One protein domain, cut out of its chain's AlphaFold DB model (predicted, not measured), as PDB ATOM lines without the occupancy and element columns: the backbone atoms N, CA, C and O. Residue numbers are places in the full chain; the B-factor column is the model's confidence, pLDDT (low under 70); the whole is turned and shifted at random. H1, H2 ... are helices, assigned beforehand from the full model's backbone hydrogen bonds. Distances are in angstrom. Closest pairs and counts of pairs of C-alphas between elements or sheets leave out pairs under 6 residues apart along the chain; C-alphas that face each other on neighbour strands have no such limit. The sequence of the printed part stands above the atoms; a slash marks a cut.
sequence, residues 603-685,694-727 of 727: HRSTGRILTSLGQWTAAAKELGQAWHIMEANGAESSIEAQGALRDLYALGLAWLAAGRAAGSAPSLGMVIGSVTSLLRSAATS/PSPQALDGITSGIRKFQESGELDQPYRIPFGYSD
ATOM      1  N   HIS A 603     138.775 185.633 154.264       90.00
ATOM      2  CA  HIS A 603     138.203 184.846 155.368       90.00
ATOM      3  C   HIS A 603     136.752 185.240 155.677       90.00
ATOM      4  O   HIS A 603     135.869 184.390 155.781       90.00
ATOM      5  N   ARG A 604     136.459 186.544 155.726       90.00
ATOM      6  CA  ARG A 604     135.093 187.043 155.921       90.00
ATOM      7  C   ARG A 604     134.139 186.583 154.810       90.00
ATOM      8  O   ARG A 604     133.021 186.155 155.091       90.00
ATOM      9  N   SER A 605     134.576 186.661 153.552       89.81
ATOM     10  CA  SER A 605     133.776 186.243 152.390       89.81
ATOM     11  C   SER A 605     133.551 184.723 152.391       89.81
ATOM     12  O   SER A 605     132.412 184.279 152.244       89.81
ATOM     13  N   THR A 606     134.598 183.934 152.662       91.81
ATOM     14  CA  THR A 606     134.524 182.473 152.822       91.81
ATOM     15  C   THR A 606     133.537 182.090 153.923       91.81
ATOM     16  O   THR A 606     132.656 181.262 153.703       91.81
ATOM     17  N   GLY A 607     133.608 182.743 155.085       90.12
ATOM     18  CA  GLY A 607     132.705 182.497 156.208       90.12
ATOM     19  C   GLY A 607     131.228 182.734 155.877       90.12
ATOM     20  O   GLY A 607     130.371 181.926 156.246       90.12
ATOM     21  N   ARG A 608     130.912 183.787 155.112       90.69
ATOM     22  CA  ARG A 608     129.543 184.047 154.624       90.69
ATOM     23  C   ARG A 608     129.053 182.967 153.661       90.69
ATOM     24  O   ARG A 608     127.911 182.525 153.778       90.69
ATOM     25  N   ILE A 609     129.909 182.513 152.747       91.44
ATOM     26  CA  ILE A 609     129.583 181.427 151.812       91.44
ATOM     27  C   ILE A 609     129.320 180.129 152.582       91.44
ATOM     28  O   ILE A 609     128.277 179.507 152.396       91.44
ATOM     29  N   LEU A 610     130.200 179.759 153.513       91.25
ATOM     30  CA  LEU A 610     130.042 178.563 154.346       91.25
ATOM     31  C   LEU A 610     128.775 178.611 155.208       91.25
ATOM     32  O   LEU A 610     128.100 177.593 155.360       91.25
ATOM     33  N   THR A 611     128.408 179.795 155.709       89.25
ATOM     34  CA  THR A 611     127.138 180.007 156.420       89.25
ATOM     35  C   THR A 611     125.948 179.685 155.514       89.25
ATOM     36  O   THR A 611     125.035 178.982 155.938       89.25
ATOM     37  N   SER A 612     125.970 180.132 154.252       88.38
ATOM     38  CA  SER A 612     124.900 179.838 153.284       88.38
ATOM     39  C   SER A 612     124.799 178.355 152.906       88.38
ATOM     40  O   SER A 612     123.713 177.876 152.598       88.38
ATOM     41  N   LEU A 613     125.916 177.622 152.979       90.19
ATOM     42  CA  LEU A 613     125.993 176.181 152.728       90.19
ATOM     43  C   LEU A 613     125.648 175.332 153.967       90.19
ATOM     44  O   LEU A 613     125.689 174.106 153.898       90.19
ATOM     45  N   GLY A 614     125.353 175.955 155.113       87.56
ATOM     46  CA  GLY A 614     125.087 175.252 156.371       87.56
ATOM     47  C   GLY A 614     126.320 174.595 157.006       87.56
ATOM     48  O   GLY A 614     126.188 173.737 157.877       87.56
ATOM     49  N   GLN A 615     127.534 174.986 156.605       90.44
ATOM     50  CA  GLN A 615     128.789 174.485 157.174       90.44
ATOM     51  C   GLN A 615     129.191 175.315 158.403       90.44
ATOM     52  O   GLN A 615     130.145 176.091 158.381       90.44
ATOM     53  N   TRP A 616     128.431 175.172 159.491       88.12
ATOM     54  CA  TRP A 616     128.454 176.085 160.644       88.12
ATOM     55  C   TRP A 616     129.812 176.210 161.348       88.12
ATOM     56  O   TRP A 616     130.240 177.314 161.682       88.12
ATOM     57  N   THR A 617     130.500 175.091 161.584       84.94
ATOM     58  CA  THR A 617     131.793 175.067 162.291       84.94
ATOM     59  C   THR A 617     132.910 175.675 161.447       84.94
ATOM     60  O   THR A 617     133.693 176.480 161.951       84.94
ATOM     61  N   ALA A 618     132.943 175.359 160.150       86.50
ATOM     62  CA  ALA A 618     133.880 175.954 159.203       86.50
ATOM     63  C   ALA A 618     133.617 177.460 159.026       86.50
ATOM     64  O   ALA A 618     134.552 178.257 159.059       86.50
ATOM     65  N   ALA A 619     132.348 177.875 158.936       87.56
ATOM     66  CA  ALA A 619     131.971 179.286 158.859       87.56
ATOM     67  C   ALA A 619     132.445 180.084 160.084       87.56
ATOM     68  O   ALA A 619     133.014 181.166 159.936       87.56
ATOM     69  N   ALA A 620     132.262 179.536 161.290       86.56
ATOM     70  CA  ALA A 620     132.720 180.170 162.524       86.56
ATOM     71  C   ALA A 620     134.243 180.345 162.548       86.56
ATOM     72  O   ALA A 620     134.726 181.404 162.949       86.56
ATOM     73  N   LYS A 621     134.996 179.335 162.089       86.62
ATOM     74  CA  LYS A 621     136.462 179.390 161.994       86.62
ATOM     75  C   LYS A 621     136.914 180.563 161.125       86.62
ATOM     76  O   LYS A 621     137.687 181.401 161.583       86.62
ATOM     77  N   GLU A 622     136.396 180.643 159.904       89.62
ATOM     78  CA  GLU A 622     136.767 181.673 158.930       89.62
ATOM     79  C   GLU A 622     136.402 183.083 159.419       89.62
ATOM     80  O   GLU A 622     137.229 183.994 159.399       89.62
ATOM     81  N   LEU A 623     135.188 183.273 159.944       88.75
ATOM     82  CA  LEU A 623     134.764 184.574 160.470       88.75
ATOM     83  C   LEU A 623     135.555 184.992 161.723       88.75
ATOM     84  O   LEU A 623     135.883 186.169 161.882       88.75
ATOM     85  N   GLY A 624     135.907 184.039 162.591       85.25
ATOM     86  CA  GLY A 624     136.768 184.287 163.748       85.25
ATOM     87  C   GLY A 624     138.189 184.691 163.345       85.25
ATOM     88  O   GLY A 624     138.749 185.623 163.921       85.25
ATOM     89  N   GLN A 625     138.755 184.048 162.318       85.50
ATOM     90  CA  GLN A 625     140.057 184.423 161.755       85.50
ATOM     91  C   GLN A 625     140.029 185.821 161.131       85.50
ATOM     92  O   GLN A 625     140.955 186.600 161.351       85.50
ATOM     93  N   ALA A 626     138.955 186.177 160.418       87.12
ATOM     94  CA  ALA A 626     138.783 187.523 159.876       87.12
ATOM     95  C   ALA A 626     138.840 188.597 160.976       87.12
ATOM     96  O   ALA A 626     139.610 189.552 160.853       87.12
ATOM     97  N   TRP A 627     138.091 188.410 162.071       83.81
ATOM     98  CA  TRP A 627     138.125 189.316 163.224       83.81
ATOM     99  C   TRP A 627     139.517 189.393 163.851       83.81
ATOM    100  O   TRP A 627     140.043 190.485 164.045       83.81
ATOM    101  N   HIS A 628     140.144 188.244 164.112       81.38
ATOM    102  CA  HIS A 628     141.459 188.196 164.746       81.38
ATOM    103  C   HIS A 628     142.521 188.949 163.938       81.38
ATOM    104  O   HIS A 628     143.336 189.677 164.500       81.38
ATOM    105  N   ILE A 629     142.501 188.819 162.608       78.94
ATOM    106  CA  ILE A 629     143.422 189.558 161.745       78.94
ATOM    107  C   ILE A 629     143.142 191.066 161.824       78.94
ATOM    108  O   ILE A 629     144.089 191.851 161.877       78.94
ATOM    109  N   MET A 630     141.878 191.496 161.842       80.75
ATOM    110  CA  MET A 630     141.515 192.918 161.943       80.75
ATOM    111  C   MET A 630     141.926 193.522 163.293       80.75
ATOM    112  O   MET A 630     142.559 194.578 163.317       80.75
ATOM    113  N   GLU A 631     141.661 192.817 164.392       76.06
ATOM    114  CA  GLU A 631     142.090 193.169 165.751       76.06
ATOM    115  C   GLU A 631     143.619 193.251 165.838       76.06
ATOM    116  O   GLU A 631     144.183 194.270 166.235       76.06
ATOM    117  N   ALA A 632     144.324 192.235 165.332       70.06
ATOM    118  CA  ALA A 632     145.782 192.232 165.296       70.06
ATOM    119  C   ALA A 632     146.356 193.402 164.482       70.06
ATOM    120  O   ALA A 632     147.490 193.812 164.733       70.06
ATOM    121  N   ASN A 633     145.624 193.934 163.500       70.81
ATOM    122  CA  ASN A 633     146.020 195.107 162.717       70.81
ATOM    123  C   ASN A 633     145.531 196.443 163.320       70.81
ATOM    124  O   ASN A 633     145.857 197.493 162.769       70.81
ATOM    125  N   GLY A 634     144.830 196.431 164.460       71.06
ATOM    126  CA  GLY A 634     144.293 197.629 165.118       71.06
ATOM    127  C   GLY A 634     143.134 198.275 164.354       71.06
ATOM    128  O   GLY A 634     142.913 199.475 164.484       71.06
ATOM    129  N   ALA A 635     142.422 197.504 163.529       71.25
ATOM    130  CA  ALA A 635     141.320 197.963 162.684       71.25
ATOM    131  C   ALA A 635     139.936 197.700 163.313       71.25
ATOM    132  O   ALA A 635     138.943 197.593 162.605       71.25
ATOM    133  N   GLU A 636     139.856 197.584 164.640       69.31
ATOM    134  CA  GLU A 636     138.644 197.188 165.382       69.31
ATOM    135  C   GLU A 636     137.447 198.120 165.147       69.31
ATOM    136  O   GLU A 636     136.299 197.682 165.169       69.31
ATOM    137  N   SER A 637     137.712 199.406 164.908       66.62
ATOM    138  CA  SER A 637     136.695 200.429 164.651       66.62
ATOM    139  C   SER A 637     136.358 200.601 163.167       66.62
ATOM    140  O   SER A 637     135.644 201.539 162.819       66.62
ATOM    141  N   SER A 638     136.910 199.772 162.274       68.94
ATOM    142  CA  SER A 638     136.665 199.899 160.838       68.94
ATOM    143  C   SER A 638     135.296 199.331 160.447       68.94
ATOM    144  O   SER A 638     134.774 198.416 161.091       68.94
ATOM    145  N   ILE A 639     134.727 199.839 159.349       70.12
ATOM    146  CA  ILE A 639     133.456 199.350 158.781       70.12
ATOM    147  C   ILE A 639     133.550 197.847 158.469       70.12
ATOM    148  O   ILE A 639     132.590 197.088 158.600       70.12
ATOM    149  N   GLU A 640     134.730 197.380 158.076       72.75
ATOM    150  CA  GLU A 640     135.004 195.981 157.766       72.75
ATOM    151  C   GLU A 640     135.023 195.100 159.017       72.75
ATOM    152  O   GLU A 640     134.495 193.985 158.965       72.75
ATOM    153  N   ALA A 641     135.577 195.592 160.130       73.19
ATOM    154  CA  ALA A 641     135.556 194.899 161.417       73.19
ATOM    155  C   ALA A 641     134.135 194.800 161.977       73.19
ATOM    156  O   ALA A 641     133.703 193.716 162.381       73.19
ATOM    157  N   GLN A 642     133.357 195.881 161.885       78.06
ATOM    158  CA  GLN A 642     131.919 195.856 162.173       78.06
ATOM    159  C   GLN A 642     131.186 194.850 161.271       78.06
ATOM    160  O   GLN A 642     130.357 194.068 161.738       78.06
ATOM    161  N   GLY A 643     131.546 194.797 159.986       79.12
ATOM    162  CA  GLY A 643     131.019 193.825 159.034       79.12
ATOM    163  C   GLY A 643     131.305 192.371 159.424       79.12
ATOM    164  O   GLY A 643     130.419 191.531 159.282       79.12
ATOM    165  N   ALA A 644     132.503 192.063 159.930       82.69
ATOM    166  CA  ALA A 644     132.851 190.722 160.403       82.69
ATOM    167  C   ALA A 644     132.030 190.315 161.640       82.69
ATOM    168  O   ALA A 644     131.521 189.195 161.699       82.69
ATOM    169  N   LEU A 645     131.828 191.234 162.593       84.38
ATOM    170  CA  LEU A 645     130.961 191.006 163.758       84.38
ATOM    171  C   LEU A 645     129.502 190.784 163.353       84.38
ATOM    172  O   LEU A 645     128.843 189.888 163.884       84.38
ATOM    173  N   ARG A 646     129.008 191.553 162.378       85.25
ATOM    174  CA  ARG A 646     127.665 191.379 161.818       85.25
ATOM    175  C   ARG A 646     127.491 189.997 161.194       85.25
ATOM    176  O   ARG A 646     126.464 189.358 161.403       85.25
ATOM    177  N   ASP A 647     128.489 189.520 160.456       88.12
ATOM    178  CA  ASP A 647     128.433 188.201 159.824       88.12
ATOM    179  C   ASP A 647     128.516 187.065 160.865       88.12
ATOM    180  O   ASP A 647     127.810 186.067 160.733       88.12
ATOM    181  N   LEU A 648     129.288 187.234 161.951       88.00
ATOM    182  CA  LEU A 648     129.289 186.312 163.101       88.00
ATOM    183  C   LEU A 648     127.926 186.265 163.798       88.00
ATOM    184  O   LEU A 648     127.430 185.189 164.135       88.00
ATOM    185  N   TYR A 649     127.294 187.421 163.992       86.12
ATOM    186  CA  TYR A 649     125.944 187.502 164.542       86.12
ATOM    187  C   TYR A 649     124.921 186.800 163.632       86.12
ATOM    188  O   TYR A 649     124.122 185.989 164.107       86.12
ATOM    189  N   ALA A 650     124.994 187.036 162.317       85.75
ATOM    190  CA  ALA A 650     124.144 186.380 161.324       85.75
ATOM    191  C   ALA A 650     124.337 184.853 161.300       85.75
ATOM    192  O   ALA A 650     123.352 184.117 161.210       85.75
ATOM    193  N   LEU A 651     125.572 184.363 161.455       87.50
ATOM    194  CA  LEU A 651     125.863 182.935 161.603       87.50
ATOM    195  C   LEU A 651     125.153 182.340 162.829       87.50
ATOM    196  O   LEU A 651     124.523 181.288 162.724       87.50
ATOM    197  N   GLY A 652     125.214 183.017 163.979       84.81
ATOM    198  CA  GLY A 652     124.529 182.571 165.194       84.81
ATOM    199  C   GLY A 652     123.007 182.511 165.031       84.81
ATOM    200  O   GLY A 652     122.378 181.550 165.476       84.81
ATOM    201  N   LEU A 653     122.412 183.493 164.344       84.62
ATOM    202  CA  LEU A 653     120.986 183.479 163.997       84.62
ATOM    203  C   LEU A 653     120.629 182.310 163.073       84.62
ATOM    204  O   LEU A 653     119.662 181.596 163.342       84.62
ATOM    205  N   ALA A 654     121.410 182.097 162.012       84.62
ATOM    206  CA  ALA A 654     121.181 181.026 161.046       84.62
ATOM    207  C   ALA A 654     121.281 179.637 161.695       84.62
ATOM    208  O   ALA A 654     120.430 178.781 161.458       84.62
ATOM    209  N   TRP A 655     122.261 179.435 162.579       84.19
ATOM    210  CA  TRP A 655     122.421 178.188 163.327       84.19
ATOM    211  C   TRP A 655     121.239 177.911 164.265       84.19
ATOM    212  O   TRP A 655     120.715 176.797 164.302       84.19
ATOM    213  N   LEU A 656     120.761 178.932 164.987       84.31
ATOM    214  CA  LEU A 656     119.583 178.809 165.851       84.31
ATOM    215  C   LEU A 656     118.305 178.519 165.057       84.31
ATOM    216  O   LEU A 656     117.477 177.730 165.514       84.31
ATOM    217  N   ALA A 657     118.151 179.136 163.885       81.88
ATOM    218  CA  ALA A 657     117.031 178.887 162.984       81.88
ATOM    219  C   ALA A 657     117.055 177.455 162.427       81.88
ATOM    220  O   ALA A 657     116.015 176.804 162.380       81.88
ATOM    221  N   ALA A 658     118.234 176.927 162.086       80.44
ATOM    222  CA  ALA A 658     118.395 175.543 161.641       80.44
ATOM    223  C   ALA A 658     118.056 174.512 162.738       80.44
ATOM    224  O   ALA A 658     117.674 173.385 162.429       80.44
ATOM    225  N   GLY A 659     118.179 174.891 164.017       71.88
ATOM    226  CA  GLY A 659     117.913 174.026 165.169       71.88
ATOM    227  C   GLY A 659     116.507 174.111 165.781       71.88
ATOM    228  O   GLY A 659     116.242 173.374 166.732       71.88
ATOM    229  N   ARG A 660     115.602 174.993 165.317       62.28
ATOM    230  CA  ARG A 660     114.272 175.201 165.936       62.28
ATOM    231  C   ARG A 660     113.118 175.235 164.932       62.28
ATOM    232  O   ARG A 660     113.188 175.898 163.905       62.28
ATOM    233  N   ALA A 661     111.998 174.614 165.314       47.78
ATOM    234  CA  ALA A 661     110.681 174.900 164.749       47.78
ATOM    235  C   ALA A 661     110.186 176.276 165.242       47.78
ATOM    236  O   ALA A 661     110.382 176.633 166.406       47.78
ATOM    237  N   ALA A 662     109.588 177.050 164.336       49.38
ATOM    238  CA  ALA A 662     109.153 178.434 164.515       49.38
ATOM    239  C   ALA A 662     108.388 178.701 165.831       49.38
ATOM    240  O   ALA A 662     107.454 177.975 166.163       49.38
ATOM    241  N   GLY A 663     108.742 179.776 166.552       53.50
ATOM    242  CA  GLY A 663     107.944 180.217 167.707       53.50
ATOM    243  C   GLY A 663     108.336 181.537 168.388       53.50
ATOM    244  O   GLY A 663     107.464 182.196 168.940       53.50
ATOM    245  N   SER A 664     109.601 181.975 168.360       60.75
ATOM    246  CA  SER A 664     109.997 183.314 168.852       60.75
ATOM    247  C   SER A 664     111.388 183.727 168.358       60.75
ATOM    248  O   SER A 664     112.226 182.872 168.070       60.75
ATOM    249  N   ALA A 665     111.631 185.040 168.251       70.00
ATOM    250  CA  ALA A 665     112.932 185.586 167.868       70.00
ATOM    251  C   ALA A 665     113.995 185.288 168.951       70.00
ATOM    252  O   ALA A 665     113.723 185.480 170.141       70.00
ATOM    253  N   PRO A 666     115.199 184.813 168.586       76.75
ATOM    254  CA  PRO A 666     116.233 184.485 169.558       76.75
ATOM    255  C   PRO A 666     116.803 185.736 170.251       76.75
ATOM    256  O   PRO A 666     117.118 186.731 169.606       76.75
ATOM    257  N   SER A 667     116.977 185.679 171.577       82.44
ATOM    258  CA  SER A 667     117.626 186.732 172.364       82.44
ATOM    259  C   SER A 667     119.121 186.861 172.041       82.44
ATOM    260  O   SER A 667     119.779 185.878 171.689       82.44
ATOM    261  N   LEU A 668     119.692 188.056 172.243       78.69
ATOM    262  CA  LEU A 668     121.121 188.330 172.021       78.69
ATOM    263  C   LEU A 668     122.035 187.345 172.769       78.69
ATOM    264  O   LEU A 668     123.021 186.867 172.214       78.69
ATOM    265  N   GLY A 669     121.681 186.984 174.007       80.81
ATOM    266  CA  GLY A 669     122.422 185.994 174.791       80.81
ATOM    267  C   GLY A 669     122.439 184.601 174.151       80.81
ATOM    268  O   GLY A 669     123.471 183.932 174.187       80.81
ATOM    269  N   MET A 670     121.340 184.183 173.508       80.06
ATOM    270  CA  MET A 670     121.292 182.915 172.768       80.06
ATOM    271  C   MET A 670     122.165 182.960 171.512       80.06
ATOM    272  O   MET A 670     122.861 181.986 171.227       80.06
ATOM    273  N   VAL A 671     122.179 184.083 170.786       80.69
ATOM    274  CA  VAL A 671     123.020 184.246 169.587       80.69
ATOM    275  C   VAL A 671     124.503 184.227 169.956       80.69
ATOM    276  O   VAL A 671     125.265 183.454 169.382       80.69
ATOM    277  N   ILE A 672     124.906 185.000 170.969       82.25
ATOM    278  CA  ILE A 672     126.289 185.019 171.465       82.25
ATOM    279  C   ILE A 672     126.714 183.620 171.924       82.25
ATOM    280  O   ILE A 672     127.753 183.131 171.491       82.25
ATOM    281  N   GLY A 673     125.893 182.940 172.733       81.62
ATOM    282  CA  GLY A 673     126.199 181.586 173.205       81.62
ATOM    283  C   GLY A 673     126.396 180.581 172.064       81.62
ATOM    284  O   GLY A 673     127.290 179.736 172.133       81.62
ATOM    285  N   SER A 674     125.620 180.723 170.990       81.88
ATOM    286  CA  SER A 674     125.724 179.907 169.774       81.88
ATOM    287  C   SER A 674     127.043 180.135 169.036       81.88
ATOM    288  O   SER A 674     127.761 179.183 168.736       81.88
ATOM    289  N   VAL A 675     127.408 181.401 168.806       83.62
ATOM    290  CA  VAL A 675     128.675 181.778 168.162       83.62
ATOM    291  C   VAL A 675     129.863 181.294 168.991       83.62
ATOM    292  O   VAL A 675     130.779 180.671 168.457       83.62
ATOM    293  N   THR A 676     129.835 181.500 170.311       83.56
ATOM    294  CA  THR A 676     130.882 181.011 171.216       83.56
ATOM    295  C   THR A 676     130.998 179.484 171.181       83.56
ATOM    296  O   THR A 676     132.111 178.960 171.202       83.56
ATOM    297  N   SER A 677     129.878 178.756 171.114       82.75
ATOM    298  CA  SER A 677     129.876 177.292 171.008       82.75
ATOM    299  C   SER A 677     130.512 176.816 169.700       82.75
ATOM    300  O   SER A 677     131.407 175.967 169.731       82.75
ATOM    301  N   LEU A 678     130.131 177.418 168.569       81.50
ATOM    302  CA  LEU A 678     130.691 177.101 167.255       81.50
ATOM    303  C   LEU A 678     132.196 177.395 167.185       81.50
ATOM    304  O   LEU A 678     132.960 176.550 166.720       81.50
ATOM    305  N   LEU A 679     132.641 178.541 167.711       81.38
ATOM    306  CA  LEU A 679     134.062 178.908 167.768       81.38
ATOM    307  C   LEU A 679     134.879 177.941 168.637       81.38
ATOM    308  O   LEU A 679     135.991 177.565 168.269       81.38
ATOM    309  N   ARG A 680     134.332 177.493 169.775       80.62
ATOM    310  CA  ARG A 680     134.990 176.486 170.627       80.62
ATOM    311  C   ARG A 680     135.067 175.125 169.943       80.62
ATOM    312  O   ARG A 680     136.102 174.474 170.034       80.62
ATOM    313  N   SER A 681     134.009 174.711 169.247       79.25
ATOM    314  CA  SER A 681     133.990 173.451 168.496       79.25
ATOM    315  C   SER A 681     135.032 173.453 167.371       79.25
ATOM    316  O   SER A 681     135.822 172.514 167.273       79.25
ATOM    317  N   ALA A 682     135.129 174.550 166.615       72.12
ATOM    318  CA  ALA A 682     136.152 174.733 165.585       72.12
ATOM    319  C   ALA A 682     137.592 174.668 166.139       72.12
ATOM    320  O   ALA A 682     138.503 174.231 165.444       72.12
ATOM    321  N   ALA A 683     137.805 175.051 167.402       64.50
ATOM    322  CA  ALA A 683     139.109 174.994 168.069       64.50
ATOM    323  C   ALA A 683     139.499 173.595 168.600       64.50
ATOM    324  O   ALA A 683     140.630 173.409 169.060       64.50
ATOM    325  N   THR A 684     138.573 172.627 168.595       58.59
ATOM    326  CA  THR A 684     138.801 171.251 169.086       58.59
ATOM    327  C   THR A 684     139.089 170.230 167.986       58.59
ATOM    328  O   THR A 684     139.535 169.131 168.302       58.59
ATOM    329  N   SER A 685     138.870 170.572 166.713       52.16
ATOM    330  CA  SER A 685     138.947 169.633 165.586       52.16
ATOM    331  C   SER A 685     140.322 169.507 164.908       52.16
ATOM    332  O   SER A 685     140.426 168.744 163.955       52.16
ATOM    333  N   PRO A 694     141.818 180.707 168.851       51.16
ATOM    334  CA  PRO A 694     141.435 182.048 169.264       51.16
ATOM    335  C   PRO A 694     141.659 182.150 170.775       51.16
ATOM    336  O   PRO A 694     141.158 181.324 171.545       51.16
ATOM    337  N   SER A 695     142.495 183.103 171.188       56.19
ATOM    338  CA  SER A 695     142.826 183.294 172.598       56.19
ATOM    339  C   SER A 695     141.546 183.601 173.392       56.19
ATOM    340  O   SER A 695     140.580 184.120 172.824       56.19
ATOM    341  N   PRO A 696     141.500 183.325 174.708       58.81
ATOM    342  CA  PRO A 696     140.381 183.755 175.549       58.81
ATOM    343  C   PRO A 696     140.064 185.251 175.382       58.81
ATOM    344  O   PRO A 696     138.900 185.623 175.292       58.81
ATOM    345  N   GLN A 697     141.100 186.075 175.199       60.81
ATOM    346  CA  GLN A 697     140.978 187.505 174.901       60.81
ATOM    347  C   GLN A 697     140.267 187.787 173.566       60.81
ATOM    348  O   GLN A 697     139.408 188.661 173.521       60.81
ATOM    349  N   ALA A 698     140.554 187.030 172.501       62.72
ATOM    350  CA  ALA A 698     139.885 187.195 171.207       62.72
ATOM    351  C   ALA A 698     138.391 186.815 171.269       62.72
ATOM    352  O   ALA A 698     137.550 187.459 170.642       62.72
ATOM    353  N   LEU A 699     138.033 185.788 172.053       70.25
ATOM    354  CA  LEU A 699     136.631 185.412 172.283       70.25
ATOM    355  C   LEU A 699     135.868 186.484 173.073       70.25
ATOM    356  O   LEU A 699     134.707 186.771 172.756       70.25
ATOM    357  N   ASP A 700     136.517 187.091 174.067       74.75
ATOM    358  CA  ASP A 700     135.961 188.217 174.819       74.75
ATOM    359  C   ASP A 700     135.795 189.454 173.921       74.75
ATOM    360  O   ASP A 700     134.750 190.110 173.969       74.75
ATOM    361  N   GLY A 701     136.765 189.716 173.034       72.75
ATOM    362  CA  GLY A 701     136.718 190.771 172.018       72.75
ATOM    363  C   GLY A 701     135.534 190.619 171.060       72.75
ATOM    364  O   GLY A 701     134.735 191.544 170.922       72.75
ATOM    365  N   ILE A 702     135.341 189.426 170.485       77.06
ATOM    366  CA  ILE A 702     134.190 189.110 169.616       77.06
ATOM    367  C   ILE A 702     132.867 189.283 170.371       77.06
ATOM    368  O   ILE A 702     131.923 189.888 169.862       77.06
ATOM    369  N   THR A 703     132.787 188.775 171.602       80.56
ATOM    370  CA  THR A 703     131.564 188.838 172.417       80.56
ATOM    371  C   THR A 703     131.191 190.279 172.764       80.56
ATOM    372  O   THR A 703     130.027 190.670 172.649       80.56
ATOM    373  N   SER A 704     132.177 191.076 173.173       79.38
ATOM    374  CA  SER A 704     132.027 192.505 173.453       79.38
ATOM    375  C   SER A 704     131.642 193.283 172.192       79.38
ATOM    376  O   SER A 704     130.710 194.087 172.222       79.38
ATOM    377  N   GLY A 705     132.293 192.986 171.063       74.50
ATOM    378  CA  GLY A 705     132.018 193.597 169.765       74.50
ATOM    379  C   GLY A 705     130.587 193.360 169.286       74.50
ATOM    380  O   GLY A 705     129.903 194.313 168.921       74.50
ATOM    381  N   ILE A 706     130.091 192.118 169.357       78.31
ATOM    382  CA  ILE A 706     128.708 191.782 168.974       78.31
ATOM    383  C   ILE A 706     127.687 192.538 169.842       78.31
ATOM    384  O   ILE A 706     126.679 193.008 169.316       78.31
ATOM    385  N   ARG A 707     127.935 192.695 171.153       80.38
ATOM    386  CA  ARG A 707     127.047 193.478 172.035       80.38
ATOM    387  C   ARG A 707     127.001 194.947 171.627       80.38
ATOM    388  O   ARG A 707     125.916 195.466 171.394       80.38
ATOM    389  N   LYS A 708     128.168 195.578 171.464       76.12
ATOM    390  CA  LYS A 708     128.271 196.984 171.041       76.12
ATOM    391  C   LYS A 708     127.605 197.233 169.688       76.12
ATOM    392  O   LYS A 708     126.937 198.244 169.514       76.12
ATOM    393  N   PHE A 709     127.759 196.301 168.746       70.69
ATOM    394  CA  PHE A 709     127.114 196.380 167.436       70.69
ATOM    395  C   PHE A 709     125.580 196.302 167.526       70.69
ATOM    396  O   PHE A 709     124.878 197.009 166.813       70.69
ATOM    397  N   GLN A 710     125.027 195.475 168.419       71.69
ATOM    398  CA  GLN A 710     123.573 195.413 168.608       71.69
ATOM    399  C   GLN A 710     123.025 196.677 169.289       71.69
ATOM    400  O   GLN A 710     121.918 197.110 168.969       71.69
ATOM    401  N   GLU A 711     123.801 197.275 170.191       70.25
ATOM    402  CA  GLU A 711     123.470 198.534 170.865       70.25
ATOM    403  C   GLU A 711     123.527 199.750 169.920       70.25
ATOM    404  O   GLU A 711     122.774 200.700 170.129       70.25
ATOM    405  N   SER A 712     124.359 199.726 168.867       65.31
ATOM    406  CA  SER A 712     124.489 200.841 167.911       65.31
ATOM    407  C   SER A 712     123.329 200.959 166.913       65.31
ATOM    408  O   SER A 712     123.161 202.011 166.301       65.31
ATOM    409  N   GLY A 713     122.504 199.917 166.749       57.91
ATOM    410  CA  GLY A 713     121.329 199.946 165.865       57.91
ATOM    411  C   GLY A 713     121.641 199.974 164.360       57.91
ATOM    412  O   GLY A 713     120.731 200.149 163.555       57.91
ATOM    413  N   GLU A 714     122.893 199.758 163.948       55.31
ATOM    414  CA  GLU A 714     123.367 199.832 162.549       55.31
ATOM    415  C   GLU A 714     122.997 198.599 161.684       55.31
ATOM    416  O   GLU A 714     123.702 198.237 160.740       55.31
ATOM    417  N   LEU A 715     121.885 197.922 161.989       48.81
ATOM    418  CA  LEU A 715     121.485 196.656 161.355       48.81
ATOM    419  C   LEU A 715     121.032 196.795 159.887       48.81
ATOM    420  O   LEU A 715     121.165 195.832 159.133       48.81
ATOM    421  N   ASP A 716     120.564 197.974 159.466       43.00
ATOM    422  CA  ASP A 716     119.844 198.151 158.190       43.00
ATOM    423  C   ASP A 716     120.670 198.732 157.028       43.00
ATOM    424  O   ASP A 716     120.126 198.964 155.946       43.00
ATOM    425  N   GLN A 717     121.983 198.950 157.176       46.81
ATOM    426  CA  GLN A 717     122.780 199.440 156.044       46.81
ATOM    427  C   GLN A 717     123.183 198.296 155.087       46.81
ATOM    428  O   GLN A 717     123.924 197.380 155.477       46.81
ATOM    429  N   PRO A 718     122.745 198.326 153.810       51.66
ATOM    430  CA  PRO A 718     123.141 197.324 152.832       51.66
ATOM    431  C   PRO A 718     124.651 197.397 152.589       51.66
ATOM    432  O   PRO A 718     125.210 198.450 152.289       51.66
ATOM    433  N   TYR A 719     125.327 196.251 152.699       57.38
ATOM    434  CA  TYR A 719     126.762 196.163 152.441       57.38
ATOM    435  C   TYR A 719     127.050 196.381 150.953       57.38
ATOM    436  O   TYR A 719     126.757 195.522 150.112       57.38
ATOM    437  N   ARG A 720     127.632 197.542 150.642       64.19
ATOM    438  CA  ARG A 720     128.185 197.857 149.323       64.19
ATOM    439  C   ARG A 720     129.572 197.245 149.201       64.19
ATOM    440  O   ARG A 720     130.339 197.236 150.162       64.19
ATOM    441  N   ILE A 721     129.906 196.729 148.020       63.34
ATOM    442  CA  ILE A 721     131.285 196.307 147.772       63.34
ATOM    443  C   ILE A 721     132.160 197.559 147.728       63.34
ATOM    444  O   ILE A 721     131.878 198.441 146.913       63.34
ATOM    445  N   PRO A 722     133.215 197.641 148.559       60.84
ATOM    446  CA  PRO A 722     134.142 198.752 148.498       60.84
ATOM    447  C   PRO A 722     134.873 198.744 147.154       60.84
ATOM    448  O   PRO A 722     135.377 197.720 146.680       60.84
ATOM    449  N   PHE A 723     134.921 199.917 146.542       55.28
ATOM    450  CA  PHE A 723     135.711 200.191 145.359       55.28
ATOM    451  C   PHE A 723     137.074 200.701 145.853       55.28
ATOM    452  O   PHE A 723     137.130 201.721 146.527       55.28
ATOM    453  N   GLY A 724     138.166 199.991 145.570       45.84
ATOM    454  CA  GLY A 724     139.527 200.473 145.872       45.84
ATOM    455  C   GLY A 724     140.235 199.809 147.069       45.84
ATOM    456  O   GLY A 724     139.689 199.716 148.159       45.84
ATOM    457  N   TYR A 725     141.474 199.368 146.820       36.44
ATOM    458  CA  TYR A 725     142.621 199.515 147.712       36.44
ATOM    459  C   TYR A 725     143.332 200.779 147.212       36.44
ATOM    460  O   TYR A 725     143.404 200.996 145.995       36.44
ATOM    461  N   SER A 726     143.858 201.609 148.107       31.72
ATOM    462  CA  SER A 726     145.020 202.415 147.745       31.72
ATOM    463  C   SER A 726     146.197 201.445 147.614       31.72
ATOM    464  O   SER A 726     146.579 200.858 148.624       31.72
ATOM    465  N   ASP A 727     146.678 201.231 146.384       27.52
ATOM    466  CA  ASP A 727     147.933 200.508 146.110       27.52
ATOM    467  C   ASP A 727     149.107 201.093 146.903       27.52
ATOM    468  O   ASP A 727     149.247 202.348 146.895       27.52
TER     469      ASP A 727
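What this domain is: This is residues 603 to 685 and 694 to 727 of the 727 residues of the protein "Hypothetical protein" of Alexandrium monilatum (UniProt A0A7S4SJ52). Three helices, H1, H2 and H3, form an up-and-down bundle with their centres in a triangle, and a pair of helices side by side, H4 and H5, crosses the H2 and H3 side of it at about right angles. H3 is the middle of the model, while the loop residues 659 to 664 stick out and residues 713 to 727 make a tail with no named element. The printed part has 117 residues with five named helices, in the order H1 H2 H3 H4 H5, and no named strand; the class is all helix. It is compact, with a radius of gyration of the C-alphas of 14.0 A, and spans 48 by 33 by 27 A.

Where its parts are: Start with H3, the longest helix, residues 639 to 658: find C-alpha 639 at (133.456, 199.350, 158.781), from where it runs 28.3 A to C-alpha 658. Go back to C-alpha 603 at (138.203, 184.846, 155.368), where H1, residues 603 to 612, begins and runs 14.4 A. H2 follows as residues 616 to 632, 24.1 A long. After H3 look for H4, residues 668 to 682, 21.3 A long. H5, residues 696 to 712, runs 24.6 A to C-alpha 712 at (124.489, 200.841, 167.911).

How they stand to each other: Begin at H3, the hub, which touches the four other helices. H1, H2 and H3 are a bundle, helices side by side, up and down: each runs against the one before it. H2 and H3 form a helical hairpin at a shallow tilt of 19 degrees, with Trp 627 and Ala 644 as their closest C-alphas, 6.1 A apart. H1 and H2 form another, at 22 degrees; their closest C-alphas, of Gly 607 and Ala 619, are 4.2 A apart. H1 touches H3, running the same way, closest at the C-alphas of Thr 611 and Leu 651, 6.1 A. Now look at residues 648 to 656 of H3, which touch residues 671 to 675 of H4: the closest C-alphas, of Gly 652 and Val 671, are 4.9 A apart, and the lines are about perpendicular, at 88 degrees. Residues 642 to 649 of H3 touch residues 702 to 709 of H5, also at 88 degrees, closest at the C-alphas of Leu 645 and Ile 706, 5.7 A. H4 and H5 touch at a shallow tilt of 30 degrees, opposite ways, closest at the C-alphas of Ile 672 and Thr 703, 6.6 A. H4 touches H2 as well, about perpendicular at 85 degrees, with the C-alphas of Thr 617 and Ala 682 closest, 5.5 A apart. H2 and H5 are close but not clearly touching, and H1 is apart from H4 and H5. In H1, H2, H3, H4 and H5 every O i to N i+4 pair is within hydrogen-bond range.

The domain as a whole: The C-alphas farthest apart, of Gly 663 and Asp 727, the chain's last residue, are 49.8 A apart. Residues 686 to 693 are not printed, and C-alphas 685 and 694 are 13.2 A apart across this cut, which falls in the link from H4 to H5. Of the links printed whole, H1 to H2 is tight, and H2 to H3 and H3 to H4 are short. The mean pLDDT of the printed part is 74.4; look for values under 70 at residues 636 to 638, 660 to 664, 683 to 685, 694 to 698 and 712 to 727.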